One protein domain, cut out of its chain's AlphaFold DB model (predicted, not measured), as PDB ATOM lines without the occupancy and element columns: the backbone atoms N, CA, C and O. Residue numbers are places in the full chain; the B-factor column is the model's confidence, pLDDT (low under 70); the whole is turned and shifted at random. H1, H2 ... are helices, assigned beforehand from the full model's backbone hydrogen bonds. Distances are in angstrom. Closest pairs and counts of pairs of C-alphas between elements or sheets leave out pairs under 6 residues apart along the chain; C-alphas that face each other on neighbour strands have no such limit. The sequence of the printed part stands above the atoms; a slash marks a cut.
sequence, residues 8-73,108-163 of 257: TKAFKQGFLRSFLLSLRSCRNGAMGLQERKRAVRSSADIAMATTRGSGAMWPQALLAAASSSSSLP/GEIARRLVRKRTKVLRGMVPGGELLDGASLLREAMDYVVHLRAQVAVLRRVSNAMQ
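This is residues 8 to 73 and 108 to 163 of the 257 residues of the protein "BHLH domain-containing protein" of Aegilops tauschii subsp. strangulata (UniProt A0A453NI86). The long helix H5 crosses near one end of a zigzag of three helices, H1, H2 and H3; H4 extends the shape, residues 108 to 114 sticking out. The printed part has 122 residues, of which 98 are in five named helices, H1 to H5 in order along the chain, with no named strand; the class is all helix. The whole is only just loose, close to compact, with a radius of gyration of the C-alphas of 16.6 A, spanning 57 by 33 by 28 A.

H1, residues 8 to 28, and H2, residues 33 to 52, form a hairpin; their closest C-alphas, Ser 18 and Ala 47, are 5.0 A apart. H2 and H3, residues 57 to 67, form another, closest at the C-alphas of Ala 49 and Pro 59, 4.2 A. H5, residues 134 to 163, touches H1 with residues 150 to 154 alone, at a steep tilt of 64 degrees; the closest C-alphas, Lys 12 and Ala 150, are 6.1 A apart. With residues 134 to 141 alone, H5 touches H4, residues 108 to 123, the closest C-alphas being Arg 123 and Leu 137, 7.1 A. Every O i to N i+4 pair is within hydrogen-bond range in H2, H3, H4 and H5, and 16 of 17 in H1.

H1 starts at C-alpha 8 (22.468, 50.975, -0.129). H5, 43.0 A long, ends at C-alpha 163 (17.538, 47.563, -24.460).

Residues 74 to 107 are not printed; C-alphas 73 and 108 are 35.3 A apart. Residues 28 to 29 and 69 to 73 have pLDDT under 70.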
ATOM      1  N   THR A   8      23.197  51.530   1.025       85.00
ATOM      2  CA  THR A   8      22.468  50.975  -0.129       85.00
ATOM      3  C   THR A   8      23.238  51.102  -1.446       85.00
ATOM      4  O   THR A   8      23.107  50.237  -2.313       85.00
ATOM      5  N   LYS A   9      24.032  52.166  -1.643       89.94
ATOM      6  CA  LYS A   9      24.884  52.302  -2.839       89.94
ATOM      7  C   LYS A   9      25.995  51.253  -2.830       89.94
ATOM      8  O   LYS A   9      26.165  50.571  -3.838       89.94
ATOM      9  N   ALA A  10      26.666  51.086  -1.690       91.25
ATOM     10  CA  ALA A  10      27.689  50.062  -1.500       91.25
ATOM     11  C   ALA A  10      27.122  48.655  -1.743       91.25
ATOM     12  O   ALA A  10      27.683  47.901  -2.533       91.25
ATOM     13  N   PHE A  11      25.947  48.347  -1.177       93.62
ATOM     14  CA  PHE A  11      25.268  47.077  -1.432       93.62
ATOM     15  C   PHE A  11      24.959  46.877  -2.920       93.62
ATOM     16  O   PHE A  11      25.292  45.843  -3.484       93.62
ATOM     17  N   LYS A  12      24.353  47.863  -3.599       95.38
ATOM     18  CA  LYS A  12      24.028  47.749  -5.035       95.38
ATOM     19  C   LYS A  12      25.268  47.496  -5.891       95.38
ATOM     20  O   LYS A  12      25.201  46.719  -6.841       95.38
ATOM     21  N   GLN A  13      26.379  48.150  -5.564       95.69
ATOM     22  CA  GLN A  13      27.650  47.976  -6.259       95.69
ATOM     23  C   GLN A  13      28.255  46.592  -5.997       95.69
ATOM     24  O   GLN A  13      28.671  45.932  -6.947       95.69
ATOM     25  N   GLY A  14      28.271  46.143  -4.739       95.62
ATOM     26  CA  GLY A  14      28.725  44.802  -4.368       95.62
ATOM     27  C   GLY A  14      27.890  43.717  -5.045       95.62
ATOM     28  O   GLY A  14      28.440  42.856  -5.723       95.62
ATOM     29  N   PHE A  15      26.562  43.856  -5.001       96.50
ATOM     30  CA  PHE A  15      25.622  42.947  -5.646       96.50
ATOM     31  C   PHE A  15      25.883  42.864  -7.149       96.50
ATOM     32  O   PHE A  15      25.976  41.768  -7.688       96.50
ATOM     33  N   LEU A  16      26.038  44.006  -7.830       96.38
ATOM     34  CA  LEU A  16      26.302  44.026  -9.267       96.38
ATOM     35  C   LEU A  16      27.631  43.340  -9.611       96.38
ATOM     36  O   LEU A  16      27.682  42.576 -10.571       96.38
ATOM     37  N   ARG A  17      28.693  43.592  -8.835       95.75
ATOM     38  CA  ARG A  17      29.998  42.945  -9.035       95.75
ATOM     39  C   ARG A  17      29.886  41.431  -8.883       95.75
ATOM     40  O   ARG A  17      30.243  40.717  -9.817       95.75
ATOM     41  N   SER A  18      29.329  40.956  -7.772       94.88
ATOM     42  CA  SER A  18      29.131  39.525  -7.520       94.88
ATOM     43  C   SER A  18      28.238  38.883  -8.582       94.88
ATOM     44  O   SER A  18      28.571  37.831  -9.116       94.88
ATOM     45  N   PHE A  19      27.151  39.551  -8.975       95.25
ATOM     46  CA  PHE A  19      26.223  39.049  -9.985       95.25
ATOM     47  C   PHE A  19      26.882  38.894 -11.361       95.25
ATOM     48  O   PHE A  19      26.732  37.857 -12.002       95.25
ATOM     49  N   LEU A  20      27.651  39.891 -11.813       94.00
ATOM     50  CA  LEU A  20      28.374  39.814 -13.087       94.00
ATOM     51  C   LEU A  20      29.464  38.736 -13.073       94.00
ATOM     52  O   LEU A  20      29.679  38.089 -14.098       94.00
ATOM     53  N   LEU A  21      30.132  38.527 -11.934       92.69
ATOM     54  CA  LEU A  21      31.090  37.433 -11.765       92.69
ATOM     55  C   LEU A  21      30.395  36.071 -11.893       92.69
ATOM     56  O   LEU A  21      30.832  35.256 -12.701       92.69
ATOM     57  N   SER A  22      29.271  35.857 -11.200       90.69
ATOM     58  CA  SER A  22      28.496  34.611 -11.301       90.69
ATOM     59  C   SER A  22      27.980  34.351 -12.722       90.69
ATOM     60  O   SER A  22      28.072  33.231 -13.220       90.69
ATOM     61  N   LEU A  23      27.512  35.387 -13.429       90.00
ATOM     62  CA  LEU A  23      27.049  35.245 -14.814       90.00
ATOM     63  C   LEU A  23      28.163  34.837 -15.786       90.00
ATOM     64  O   LEU A  23      27.889  34.122 -16.751       90.00
ATOM     65  N   ARG A  24      29.409  35.274 -15.557       88.94
ATOM     66  CA  ARG A  24      30.556  34.851 -16.377       88.94
ATOM     67  C   ARG A  24      30.809  33.353 -16.239       88.94
ATOM     68  O   ARG A  24      31.037  32.702 -17.253       88.94
ATOM     69  N   SER A  25      30.679  32.801 -15.032       81.31
ATOM     70  CA  SER A  25      30.783  31.356 -14.792       81.31
ATOM     71  C   SER A  25      29.675  30.562 -15.497       81.31
ATOM     72  O   SER A  25      29.919  29.457 -15.970       81.31
ATOM     73  N   CYS A  26      28.477  31.135 -15.650       75.00
ATOM     74  CA  CYS A  26      27.367  30.509 -16.378       75.00
ATOM     75  C   CYS A  26      27.501  30.558 -17.913       75.00
ATOM     76  O   CYS A  26      26.685  29.955 -18.606       75.00
ATOM     77  N   ARG A  27      28.461  31.297 -18.485       73.31
ATOM     78  CA  ARG A  27      28.525  31.518 -19.943       73.31
ATOM     79  C   ARG A  27      29.096  30.329 -20.724       73.31
ATOM     80  O   ARG A  27      28.877  30.242 -21.926       73.31
ATOM     81  N   ASN A  28      29.794  29.420 -20.052       67.38
ATOM     82  CA  ASN A  28      30.705  28.476 -20.701       67.38
ATOM     83  C   ASN A  28      30.099  27.084 -20.973       67.38
ATOM     84  O   ASN A  28      30.831  26.176 -21.346       67.38
ATOM     85  N   GLY A  29      28.787  26.895 -20.787       69.94
ATOM     86  CA  GLY A  29      28.120  25.602 -20.979       69.94
ATOM     87  C   GLY A  29      26.947  25.665 -21.956       69.94
ATOM     88  O   GLY A  29      26.205  26.653 -21.987       69.94
ATOM     89  N   ALA A  30      26.742  24.585 -22.714       78.69
ATOM     90  CA  ALA A  30      25.555  24.360 -23.537       78.69
ATOM     91  C   ALA A  30      24.330  24.085 -22.644       78.69
ATOM     92  O   ALA A  30      23.876  22.956 -22.504       78.69
ATOM     93  N   MET A  31      23.817  25.128 -21.989       83.75
ATOM     94  CA  MET A  31      22.619  25.042 -21.154       83.75
ATOM     95  C   MET A  31      21.355  25.321 -21.961       83.75
ATOM     96  O   MET A  31      21.287  26.293 -22.727       83.75
ATOM     97  N   GLY A  32      20.311  24.539 -21.692       89.69
ATOM     98  CA  GLY A  32      18.968  24.813 -22.186       89.69
ATOM     99  C   GLY A  32      18.425  26.146 -21.656       89.69
ATOM    100  O   GLY A  32      18.869  26.690 -20.642       89.69
ATOM    101  N   LEU A  33      17.399  26.695 -22.313       89.19
ATOM    102  CA  LEU A  33      16.809  27.982 -21.916       89.19
ATOM    103  C   LEU A  33      16.308  27.986 -20.458       89.19
ATOM    104  O   LEU A  33      16.430  28.994 -19.758       89.19
ATOM    105  N   GLN A  34      15.729  26.876 -19.995       88.75
ATOM    106  CA  GLN A  34      15.229  26.755 -18.621       88.75
ATOM    107  C   GLN A  34      16.361  26.704 -17.594       88.75
ATOM    108  O   GLN A  34      16.264  27.349 -16.550       88.75
ATOM    109  N   GLU A  35      17.446  26.001 -17.900       89.50
ATOM    110  CA  GLU A  35      18.647  25.966 -17.063       89.50
ATOM    111  C   GLU A  35      19.279  27.347 -16.979       89.50
ATOM    112  O   GLU A  35      19.542  27.825 -15.881       89.50
ATOM    113  N   ARG A  36      19.382  28.063 -18.105       90.06
ATOM    114  CA  ARG A  36      19.872  29.445 -18.123       90.06
ATOM    115  C   ARG A  36      19.038  30.360 -17.225       90.06
ATOM    116  O   ARG A  36      19.595  31.130 -16.450       90.06
ATOM    117  N   LYS A  37      17.703  30.263 -17.268       90.69
ATOM    118  CA  LYS A  37      16.808  31.036 -16.380       90.69
ATOM    119  C   LYS A  37      17.041  30.706 -14.903       90.69
ATOM    120  O   LYS A  37      17.085  31.618 -14.076       90.69
ATOM    121  N   ARG A  38      17.199  29.420 -14.569       90.06
ATOM    122  CA  ARG A  38      17.503  28.968 -13.202       90.06
ATOM    123  C   ARG A  38      18.881  29.445 -12.747       90.06
ATOM    124  O   ARG A  38      18.985  29.952 -11.638       90.06
ATOM    125  N   ALA A  39      19.891  29.369 -13.609       90.62
ATOM    126  CA  ALA A  39      21.252  29.820 -13.340       90.62
ATOM    127  C   ALA A  39      21.324  31.334 -13.111       90.62
ATOM    128  O   ALA A  39      21.975  31.776 -12.170       90.62
ATOM    129  N   VAL A  40      20.596  32.135 -13.898       92.06
ATOM    130  CA  VAL A  40      20.489  33.589 -13.686       92.06
ATOM    131  C   VAL A  40      19.829  33.898 -12.341       92.06
ATOM    132  O   VAL A  40      20.325  34.743 -11.598       92.06
ATOM    133  N   ARG A  41      18.732  33.207 -12.004       93.06
ATOM    134  CA  ARG A  41      18.063  33.378 -10.707       93.06
ATOM    135  C   ARG A  41      18.985  32.993  -9.549       93.06
ATOM    136  O   ARG A  41      19.163  33.796  -8.643       93.06
ATOM    137  N   SER A  42      19.603  31.816  -9.625       92.25
ATOM    138  CA  SER A  42      20.544  31.321  -8.616       92.25
ATOM    139  C   SER A  42      21.739  32.265  -8.456       92.25
ATOM    140  O   SER A  42      22.061  32.666  -7.345       92.25
ATOM    141  N   SER A  43      22.314  32.749  -9.563       94.25
ATOM    142  CA  SER A  43      23.379  33.764  -9.552       94.25
ATOM    143  C   SER A  43      22.951  35.036  -8.824       94.25
ATOM    144  O   SER A  43      23.736  35.618  -8.081       94.25
ATOM    145  N   ALA A  44      21.708  35.482  -9.018       95.56
ATOM    146  CA  ALA A  44      21.187  36.660  -8.337       95.56
ATOM    147  C   ALA A  44      20.989  36.411  -6.834       95.56
ATOM    148  O   ALA A  44      21.315  37.286  -6.033       95.56
ATOM    149  N   ASP A  45      20.491  35.237  -6.450       94.19
ATOM    150  CA  ASP A  45      20.282  34.863  -5.049       94.19
ATOM    151  C   ASP A  45      21.630  34.714  -4.310       94.19
ATOM    152  O   ASP A  45      21.816  35.316  -3.250       94.19
ATOM    153  N   ILE A  46      22.615  34.037  -4.917       93.19
ATOM    154  CA  ILE A  46      23.990  33.911  -4.400       93.19
ATOM    155  C   ILE A  46      24.654  35.288  -4.279       93.19
ATOM    156  O   ILE A  46      25.218  35.620  -3.235       93.19
ATOM    157  N   ALA A  47      24.582  36.124  -5.319       95.94
ATOM    158  CA  ALA A  47      25.177  37.461  -5.299       95.94
ATOM    159  C   ALA A  47      24.560  38.353  -4.212       95.94
ATOM    160  O   ALA A  47      25.266  39.121  -3.559       95.94
ATOM    161  N   MET A  48      23.246  38.255  -3.994       94.94
ATOM    162  CA  MET A  48      22.562  39.005  -2.940       94.94
ATOM    163  C   MET A  48      22.997  38.538  -1.550       94.94
ATOM    164  O   MET A  48      23.310  39.376  -0.704       94.94
ATOM    165  N   ALA A  49      23.055  37.221  -1.336       94.56
ATOM    166  CA  ALA A  49      23.433  36.624  -0.061       94.56
ATOM    167  C   ALA A  49      24.895  36.922   0.309       94.56
ATOM    168  O   ALA A  49      25.180  37.364   1.419       94.56
ATOM    169  N   THR A  50      25.816  36.759  -0.642       92.31
ATOM    170  CA  THR A  50      27.250  37.039  -0.443       92.31
ATOM    171  C   THR A  50      27.522  38.514  -0.160       92.31
ATOM    172  O   THR A  50      28.320  38.834   0.713       92.31
ATOM    173  N   THR A  51      26.831  39.425  -0.852       94.25
ATOM    174  CA  THR A  51      27.022  40.875  -0.668       94.25
ATOM    175  C   THR A  51      26.463  41.375   0.661       94.25
ATOM    176  O   THR A  51      26.995  42.317   1.244       94.25
ATOM    177  N   ARG A  52      25.368  40.774   1.137       91.00
ATOM    178  CA  ARG A  52      24.761  41.108   2.429       91.00
ATOM    179  C   ARG A  52      25.731  40.847   3.586       91.00
ATOM    180  O   ARG A  52      25.783  41.658   4.509       91.00
ATOM    181  N   GLY A  53      26.474  39.743   3.511       82.25
ATOM    182  CA  GLY A  53      27.391  39.294   4.555       82.25
ATOM    183  C   GLY A  53      26.704  38.547   5.703       82.25
ATOM    184  O   GLY A  53      25.505  38.259   5.672       82.25
ATOM    185  N   SER A  54      27.496  38.207   6.719       71.31
ATOM    186  CA  SER A  54      27.058  37.469   7.908       71.31
ATOM    187  C   SER A  54      26.241  38.352   8.859       71.31
ATOM    188  O   SER A  54      26.544  39.529   9.030       71.31
ATOM    189  N   GLY A  55      25.216  37.780   9.501       77.81
ATOM    190  CA  GLY A  55      24.402  38.466  10.523       77.81
ATOM    191  C   GLY A  55      22.888  38.374  10.319       77.81
ATOM    192  O   GLY A  55      22.135  38.707  11.228       77.81
ATOM    193  N   ALA A  56      22.450  37.892   9.157       84.62
ATOM    194  CA  ALA A  56      21.068  37.512   8.884       84.62
ATOM    195  C   ALA A  56      20.998  36.012   8.549       84.62
ATOM    196  O   ALA A  56      21.969  35.443   8.041       84.62
ATOM    197  N   MET A  57      19.862  35.367   8.815       90.00
ATOM    198  CA  MET A  57      19.630  33.958   8.475       90.00
ATOM    199  C   MET A  57      19.182  33.763   7.026       90.00
ATOM    200  O   MET A  57      19.531  32.748   6.417       90.00
ATOM    201  N   TRP A  58      18.471  34.729   6.429       94.12
ATOM    202  CA  TRP A  58      18.014  34.580   5.042       94.12
ATOM    203  C   TRP A  58      19.148  34.429   4.005       94.12
ATOM    204  O   TRP A  58      18.965  33.638   3.077       94.12
ATOM    205  N   PRO A  59      20.332  35.078   4.121       93.12
ATOM    206  CA  PRO A  59      21.452  34.852   3.205       93.12
ATOM    207  C   PRO A  59      21.970  33.415   3.269       93.12
ATOM    208  O   PRO A  59      22.211  32.803   2.233       93.12
ATOM    209  N   GLN A  60      22.085  32.855   4.477       92.31
ATOM    210  CA  GLN A  60      22.524  31.473   4.679       92.31
ATOM    211  C   GLN A  60      21.520  30.486   4.083       92.31
ATOM    212  O   GLN A  60      21.908  29.550   3.388       92.31
ATOM    213  N   ALA A  61      20.222  30.741   4.266       93.25
ATOM    214  CA  ALA A  61      19.172  29.931   3.660       93.25
ATOM    215  C   ALA A  61      19.215  29.966   2.120       93.25
ATOM    216  O   ALA A  61      19.016  28.932   1.484       93.25
ATOM    217  N   LEU A  62      19.507  31.122   1.508       92.50
ATOM    218  CA  LEU A  62      19.677  31.223   0.054       92.50
ATOM    219  C   LEU A  62      20.905  30.454  -0.446       92.50
ATOM    220  O   LEU A  62      20.809  29.764  -1.457       92.50
ATOM    221  N   LEU A  63      22.039  30.545   0.253       91.75
ATOM    222  CA  LEU A  63      23.254  29.808  -0.111       91.75
ATOM    223  C   LEU A  63      23.059  28.294   0.023       91.75
ATOM    224  O   LEU A  63      23.429  27.547  -0.881       91.75
ATOM    225  N   ALA A  64      22.406  27.847   1.098       90.25
ATOM    226  CA  ALA A  64      22.050  26.444   1.285       90.25
ATOM    227  C   ALA A  64      21.132  25.942   0.157       90.25
ATOM    228  O   ALA A  64      21.393  24.894  -0.433       90.25
ATOM    229  N   ALA A  65      20.105  26.722  -0.201       87.31
ATOM    230  CA  ALA A  65      19.190  26.387  -1.291       87.31
ATOM    231  C   ALA A  65      19.875  26.369  -2.669       87.31
ATOM    232  O   ALA A  65      19.495  25.582  -3.532       87.31
ATOM    233  N   ALA A  66      20.880  27.220  -2.889       84.50
ATOM    234  CA  ALA A  66      21.648  27.247  -4.132       84.50
ATOM    235  C   ALA A  66      22.625  26.064  -4.255       84.50
ATOM    236  O   ALA A  66      22.915  25.629  -5.368       84.50
ATOM    237  N   SER A  67      23.112  25.541  -3.124       80.88
ATOM    238  CA  SER A  67      23.969  24.352  -3.081       80.88
ATOM    239  C   SER A  67      23.186  23.049  -3.256       80.88
ATOM    240  O   SER A  67      23.755  22.045  -3.684       80.88
ATOM    241  N   SER A  68      21.893  23.034  -2.928       72.31
ATOM    242  CA  SER A  68      21.023  21.893  -3.197       72.31
ATOM    243  C   SER A  68      20.535  21.927  -4.646       72.31
ATOM    244  O   SER A  68      19.860  22.866  -5.060       72.31
ATOM    245  N   SER A  69      20.798  20.871  -5.419       56.06
ATOM    246  CA  SER A  69      20.260  20.699  -6.781       56.06
ATOM    247  C   SER A  69      18.726  20.584  -6.826       56.06
ATOM    248  O   SER A  69      18.126  20.573  -7.905       56.06
ATOM    249  N   SER A  70      18.064  20.513  -5.666       48.78
ATOM    250  CA  SER A  70      16.616  20.474  -5.562       48.78
ATOM    251  C   SER A  70      16.040  21.865  -5.815       48.78
ATOM    252  O   SER A  70      16.119  22.794  -5.014       48.78
ATOM    253  N   SER A  71      15.402  22.015  -6.972       50.06
ATOM    254  CA  SER A  71      14.557  23.162  -7.242       50.06
ATOM    255  C   SER A  71      13.373  23.144  -6.284       50.06
ATOM    256  O   SER A  71      12.334  22.585  -6.621       50.06
ATOM    257  N   LEU A  72      13.504  23.738  -5.103       46.81
ATOM    258  CA  LEU A  72      12.335  24.068  -4.309       46.81
ATOM    259  C   LEU A  72      11.707  25.310  -4.943       46.81
ATOM    260  O   LEU A  72      12.285  26.404  -4.912       46.81
ATOM    261  N   PRO A  73      10.528  25.172  -5.575       47.72
ATOM    262  CA  PRO A  73       9.740  26.329  -5.911       47.72
ATOM    263  C   PRO A  73       9.374  26.941  -4.565       47.72
ATOM    264  O   PRO A  73       8.713  26.308  -3.744       47.72
ATOM    265  N   GLY A 108      -9.472  39.550  21.561       93.00
ATOM    266  CA  GLY A 108      -8.078  39.135  21.736       93.00
ATOM    267  C   GLY A 108      -7.756  37.722  21.228       93.00
ATOM    268  O   GLY A 108      -6.684  37.492  20.669       93.00
ATOM    269  N   GLU A 109      -8.661  36.754  21.361       91.50
ATOM    270  CA  GLU A 109      -8.471  35.410  20.803       91.50
ATOM    271  C   GLU A 109      -8.537  35.392  19.276       91.50
ATOM    272  O   GLU A 109      -7.744  34.700  18.630       91.50
ATOM    273  N   ILE A 110      -9.448  36.178  18.701       91.50
ATOM    274  CA  ILE A 110      -9.562  36.355  17.252       91.50
ATOM    275  C   ILE A 110      -8.275  36.999  16.720       91.50
ATOM    276  O   ILE A 110      -7.666  36.468  15.787       91.50
ATOM    277  N   ALA A 111      -7.797  38.065  17.370       93.94
ATOM    278  CA  ALA A 111      -6.537  38.721  17.035       93.94
ATOM    279  C   ALA A 111      -5.352  37.741  17.095       93.94
ATOM    280  O   ALA A 111      -4.601  37.623  16.127       93.94
ATOM    281  N   ARG A 112      -5.229  36.944  18.166       93.75
ATOM    282  CA  ARG A 112      -4.180  35.912  18.286       93.75
ATOM    283  C   ARG A 112      -4.241  34.882  17.158       93.75
ATOM    284  O   ARG A 112      -3.201  34.506  16.613       93.75
ATOM    285  N   ARG A 113      -5.438  34.421  16.777       94.00
ATOM    286  CA  ARG A 113      -5.616  33.483  15.651       94.00
ATOM    287  C   ARG A 113      -5.186  34.112  14.324       94.00
ATOM    288  O   ARG A 113      -4.519  33.442  13.536       94.00
ATOM    289  N   LEU A 114      -5.523  35.379  14.084       94.94
ATOM    290  CA  LEU A 114      -5.108  36.110  12.884       94.94
ATOM    291  C   LEU A 114      -3.592  36.316  12.832       94.94
ATOM    292  O   LEU A 114      -2.988  36.053  11.792       94.94
ATOM    293  N   VAL A 115      -2.972  36.707  13.949       95.69
ATOM    294  CA  VAL A 115      -1.514  36.866  14.050       95.69
ATOM    295  C   VAL A 115      -0.820  35.545  13.742       95.69
ATOM    296  O   VAL A 115      -0.006  35.503  12.829       95.69
ATOM    297  N   ARG A 116      -1.216  34.432  14.377       95.44
ATOM    298  CA  ARG A 116      -0.632  33.104  14.098       95.44
ATOM    299  C   ARG A 116      -0.727  32.717  12.621       95.44
ATOM    300  O   ARG A 116       0.243  32.210  12.060       95.44
ATOM    301  N   LYS A 117      -1.873  32.971  11.978       96.25
ATOM    302  CA  LYS A 117      -2.059  32.711  10.541       96.25
ATOM    303  C   LYS A 117      -1.118  33.565   9.687       96.25
ATOM    304  O   LYS A 117      -0.442  33.021   8.819       96.25
ATOM    305  N   ARG A 118      -1.045  34.874   9.943       97.06
ATOM    306  CA  ARG A 118      -0.168  35.797   9.202       97.06
ATOM    307  C   ARG A 118       1.309  35.479   9.419       97.06
ATOM    308  O   ARG A 118       2.053  35.425   8.449       97.06
ATOM    309  N   THR A 119       1.713  35.182  10.652       96.75
ATOM    310  CA  THR A 119       3.073  34.737  10.975       96.75
ATOM    311  C   THR A 119       3.414  33.458  10.217       96.75
ATOM    312  O   THR A 119       4.478  33.393   9.622       96.75
ATOM    313  N   LYS A 120       2.512  32.464  10.153       96.12
ATOM    314  CA  LYS A 120       2.753  31.232   9.380       96.12
ATOM    315  C   LYS A 120       2.996  31.508   7.894       96.12
ATOM    316  O   LYS A 120       3.871  30.883   7.309       96.12
ATOM    317  N   VAL A 121       2.244  32.434   7.297       96.69
ATOM    318  CA  VAL A 121       2.472  32.848   5.903       96.69
ATOM    319  C   VAL A 121       3.828  33.535   5.763       96.69
ATOM    320  O   VAL A 121       4.590  33.175   4.876       96.69
ATOM    321  N   LEU A 122       4.151  34.470   6.660       97.12
ATOM    322  CA  LEU A 122       5.414  35.206   6.617       97.12
ATOM    323  C   LEU A 122       6.635  34.282   6.721       97.12
ATOM    324  O   LEU A 122       7.604  34.489   5.999       97.12
ATOM    325  N   ARG A 123       6.565  33.236   7.556       96.44
ATOM    326  CA  ARG A 123       7.630  32.227   7.687       96.44
ATOM    327  C   ARG A 123       8.006  31.595   6.351       96.44
ATOM    328  O   ARG A 123       9.184  31.509   6.069       96.44
ATOM    329  N   GLY A 124       7.017  31.258   5.521       94.12
ATOM    330  CA  GLY A 124       7.259  30.678   4.196       94.12
ATOM    331  C   GLY A 124       7.629  31.686   3.102       94.12
ATOM    332  O   GLY A 124       7.865  31.285   1.966       94.12
ATOM    333  N   MET A 125       7.622  32.992   3.394       95.50
ATOM    334  CA  MET A 125       8.022  34.037   2.438       95.50
ATOM    335  C   MET A 125       9.462  34.511   2.647       95.50
ATOM    336  O   MET A 125      10.074  35.010   1.704       95.50
ATOM    337  N   VAL A 126       9.980  34.397   3.870       96.06
ATOM    338  CA  VAL A 126      11.348  34.785   4.223       96.06
ATOM    339  C   VAL A 126      12.221  33.532   4.173       96.06
ATOM    340  O   VAL A 126      11.897  32.573   4.870       96.06
ATOM    341  N   PRO A 127      13.315  33.498   3.391       94.75
ATOM    342  CA  PRO A 127      14.223  32.352   3.388       94.75
ATOM    343  C   PRO A 127      14.726  32.041   4.810       94.75
ATOM    344  O   PRO A 127      15.222  32.934   5.493       94.75
ATOM    345  N   GLY A 128      14.563  30.796   5.272       93.31
ATOM    346  CA  GLY A 128      14.916  30.386   6.643       93.31
ATOM    347  C   GLY A 128      13.931  30.851   7.726       93.31
ATOM    348  O   GLY A 128      14.194  30.700   8.921       93.31
ATOM    349  N   GLY A 129      12.784  31.414   7.335       94.38
ATOM    350  CA  GLY A 129      11.794  31.978   8.245       94.38
ATOM    351  C   GLY A 129      11.102  30.952   9.141       94.38
ATOM    352  O   GLY A 129      10.560  31.305  10.190       94.38
ATOM    353  N   GLU A 130      11.132  29.674   8.778       93.69
ATOM    354  CA  GLU A 130      10.548  28.572   9.542       93.69
ATOM    355  C   GLU A 130      11.169  28.429  10.937       93.69
ATOM    356  O   GLU A 130      10.454  28.081  11.876       93.69
ATOM    357  N   LEU A 131      12.454  28.765  11.082       90.94
ATOM    358  CA  LEU A 131      13.239  28.570  12.307       90.94
ATOM    359  C   LEU A 131      13.242  29.792  13.244       90.94
ATOM    360  O   LEU A 131      13.730  29.710  14.366       90.94
ATOM    361  N   LEU A 132      12.701  30.931  12.803       93.00
ATOM    362  CA  LEU A 132      12.777  32.201  13.537       93.00
ATOM    363  C   LEU A 132      11.735  32.317  14.662       93.00
ATOM    364  O   LEU A 132      10.653  31.749  14.582       93.00
ATOM    365  N   ASP A 133      11.962  33.118  15.698       95.00
ATOM    366  CA  ASP A 133      10.869  33.578  16.564       95.00
ATOM    367  C   ASP A 133      10.103  34.749  15.906       95.00
ATOM    368  O   ASP A 133      10.471  35.239  14.837       95.00
ATOM    369  N   GLY A 134       9.005  35.203  16.517       93.50
ATOM    370  CA  GLY A 134       8.170  36.261  15.937       93.50
ATOM    371  C   GLY A 134       8.897  37.597  15.734       93.50
ATOM    372  O   GLY A 134       8.690  38.241  14.707       93.50
ATOM    373  N   ALA A 135       9.752  38.006  16.674       94.88
ATOM    374  CA  ALA A 135      10.464  39.278  16.589       94.88
ATOM    375  C   ALA A 135      11.616  39.199  15.579       94.88
ATOM    376  O   ALA A 135      11.780  40.106  14.761       94.88
ATOM    377  N   SER A 136      12.376  38.100  15.583       95.81
ATOM    378  CA  SER A 136      13.459  37.902  14.611       95.81
ATOM    379  C   SER A 136      12.933  37.721  13.188       95.81
ATOM    380  O   SER A 136      13.512  38.280  12.262       95.81
ATOM    381  N   LEU A 137      11.781  37.062  13.005       96.88
ATOM    382  CA  LEU A 137      11.118  36.952  11.701       96.88
ATOM    383  C   LEU A 137      10.784  38.319  11.100       96.88
ATOM    384  O   LEU A 137      10.968  38.521   9.903       96.88
ATOM    385  N   LEU A 138      10.299  39.262  11.910       97.31
ATOM    386  CA  LEU A 138       9.987  40.609  11.431       97.31
ATOM    387  C   LEU A 138      11.252  41.386  11.051       97.31
ATOM    388  O   LEU A 138      11.263  42.029  10.003       97.31
ATOM    389  N   ARG A 139      12.318  41.292  11.859       95.44
ATOM    390  CA  ARG A 139      13.616  41.918  11.553       95.44
ATOM    391  C   ARG A 139      14.192  41.399  10.236       95.44
ATOM    392  O   ARG A 139      14.529  42.194   9.364       95.44
ATOM    393  N   GLU A 140      14.227  40.080  10.070       95.69
ATOM    394  CA  GLU A 140      14.703  39.409   8.854       95.69
ATOM    395  C   GLU A 140      13.824  39.743   7.642       95.69
ATOM    396  O   GLU A 140      14.340  40.007   6.561       95.69
ATOM    397  N   ALA A 141      12.499  39.819   7.808       97.44
ATOM    398  CA  ALA A 141      11.586  40.199   6.730       97.44
ATOM    399  C   ALA A 141      11.819  41.635   6.240       97.44
ATOM    400  O   ALA A 141      11.869  41.882   5.034       97.44
ATOM    401  N   MET A 142      11.949  42.589   7.167       96.44
ATOM    402  CA  MET A 142      12.230  43.988   6.830       96.44
ATOM    403  C   MET A 142      13.544  44.101   6.069       96.44
ATOM    404  O   MET A 142      13.612  44.742   5.018       96.44
ATOM    405  N   ASP A 143      14.567  43.440   6.591       94.50
ATOM    406  CA  ASP A 143      15.881  43.415   5.990       94.50
ATOM    407  C   ASP A 143      15.867  42.780   4.592       94.50
ATOM    408  O   ASP A 143      16.371  43.368   3.631       94.50
ATOM    409  N   TYR A 144      15.202  41.638   4.432       96.88
ATOM    410  CA  TYR A 144      15.079  40.965   3.145       96.88
ATOM    411  C   TYR A 144      14.370  41.839   2.099       96.88
ATOM    412  O   TYR A 144      14.818  41.939   0.956       96.88
ATOM    413  N   VAL A 145      13.314  42.564   2.488       96.81
ATOM    414  CA  VAL A 145      12.608  43.500   1.594       96.81
ATOM    415  C   VAL A 145      13.516  44.639   1.121       96.81
ATOM    416  O   VAL A 145      13.442  45.027  -0.049       96.81
ATOM    417  N   VAL A 146      14.379  45.180   1.987       95.25
ATOM    418  CA  VAL A 146      15.347  46.224   1.602       95.25
ATOM    419  C   VAL A 146      16.297  45.703   0.518       95.25
ATOM    420  O   VAL A 146      16.506  46.376  -0.498       95.25
ATOM    421  N   HIS A 147      16.806  44.482   0.682       94.62
ATOM    422  CA  HIS A 147      17.743  43.862  -0.254       94.62
ATOM    423  C   HIS A 147      17.079  43.445  -1.572       94.62
ATOM    424  O   HIS A 147      17.626  43.720  -2.641       94.62
ATOM    425  N   LEU A 148      15.848  42.923  -1.528       96.94
ATOM    426  CA  LEU A 148      15.033  42.660  -2.719       96.94
ATOM    427  C   LEU A 148      14.802  43.927  -3.549       96.94
ATOM    428  O   LEU A 148      14.962  43.926  -4.771       96.94
ATOM    429  N   ARG A 149      14.452  45.046  -2.902       96.62
ATOM    430  CA  ARG A 149      14.266  46.328  -3.601       96.62
ATOM    431  C   ARG A 149      15.558  46.791  -4.272       96.62
ATOM    432  O   ARG A 149      15.518  47.283  -5.401       96.62
ATOM    433  N   ALA A 150      16.698  46.631  -3.600       95.69
ATOM    434  CA  ALA A 150      17.995  46.975  -4.165       95.69
ATOM    435  C   ALA A 150      18.367  46.076  -5.358       95.69
ATOM    436  O   ALA A 150      18.777  46.609  -6.391       95.69
ATOM    437  N   GLN A 151      18.147  44.761  -5.256       96.12
ATOM    438  CA  GLN A 151      18.341  43.787  -6.337       96.12
ATOM    439  C   GLN A 151      17.515  44.165  -7.575       96.12
ATOM    440  O   GLN A 151      18.065  44.338  -8.664       96.12
ATOM    441  N   VAL A 152      16.201  44.366  -7.413       97.31
ATOM    442  CA  VAL A 152      15.294  44.733  -8.515       97.31
ATOM    443  C   VAL A 152      15.708  46.060  -9.151       97.31
ATOM    444  O   VAL A 152      15.681  46.190 -10.375       97.31
ATOM    445  N   ALA A 153      16.132  47.040  -8.350       96.69
ATOM    446  CA  ALA A 153      16.608  48.320  -8.868       96.69
ATOM    447  C   ALA A 153      17.859  48.168  -9.753       96.69
ATOM    448  O   ALA A 153      17.958  48.841 -10.778       96.69
ATOM    449  N   VAL A 154      18.799  47.292  -9.384       96.38
ATOM    450  CA  VAL A 154      19.994  47.010 -10.198       96.38
ATOM    451  C   VAL A 154      19.615  46.264 -11.476       96.38
ATOM    452  O   VAL A 154      19.989  46.704 -12.561       96.38
ATOM    453  N   LEU A 155      18.826  45.191 -11.377       96.19
ATOM    454  CA  LEU A 155      18.444  44.376 -12.537       96.19
ATOM    455  C   LEU A 155      17.636  45.165 -13.576       96.19
ATOM    456  O   LEU A 155      17.853  44.998 -14.774       96.19
ATOM    457  N   ARG A 156      16.765  46.084 -13.141       96.50
ATOM    458  CA  ARG A 156      16.058  47.000 -14.052       96.50
ATOM    459  C   ARG A 156      17.019  47.914 -14.810       96.50
ATOM    460  O   ARG A 156      16.870  48.075 -16.012       96.50
ATOM    461  N   ARG A 157      18.028  48.477 -14.137       95.06
ATOM    462  CA  ARG A 157      19.042  49.321 -14.796       95.06
ATOM    463  C   ARG A 157      19.854  48.539 -15.821       95.06
ATOM    464  O   ARG A 157      20.072  49.044 -16.914       95.06
ATOM    465  N   VAL A 158      20.257  47.312 -15.484       92.75
ATOM    466  CA  VAL A 158      20.948  46.416 -16.422       92.75
ATOM    467  C   VAL A 158      20.060  46.126 -17.632       92.75
ATOM    468  O   VAL A 158      20.508  46.286 -18.760       92.75
ATOM    469  N   SER A 159      18.790  45.775 -17.415       93.88
ATOM    470  CA  SER A 159      17.833  45.529 -18.499       93.88
ATOM    471  C   SER A 159      17.674  46.742 -19.418       93.88
ATOM    472  O   SER A 159      17.748  46.595 -20.634       93.88
ATOM    473  N   ASN A 160      17.507  47.941 -18.855       93.88
ATOM    474  CA  ASN A 160      17.357  49.167 -19.640       93.88
ATOM    475  C   ASN A 160      18.619  49.468 -20.458       93.88
ATOM    476  O   ASN A 160      18.524  49.780 -21.638       93.88
ATOM    477  N   ALA A 161      19.808  49.318 -19.864       91.62
ATOM    478  CA  ALA A 161      21.072  49.521 -20.572       91.62
ATOM    479  C   ALA A 161      21.251  48.549 -21.753       91.62
ATOM    480  O   ALA A 161      21.830  48.921 -22.769       91.62
ATOM    481  N   MET A 162      20.733  47.322 -21.643       88.81
ATOM    482  CA  MET A 162      20.775  46.342 -22.733       88.81
ATOM    483  C   MET A 162      19.753  46.641 -23.839       88.81
ATOM    484  O   MET A 162      20.036  46.378 -25.001       88.81
ATOM    485  N   GLN A 163      18.586  47.194 -23.495       88.00
ATOM    486  CA  GLN A 163      17.538  47.563 -24.460       88.00
ATOM    487  C   GLN A 163      17.849  48.862 -25.210       88.00
ATOM    488  O   GLN A 163      17.467  49.012 -26.364       88.00
TER     489      GLN A 163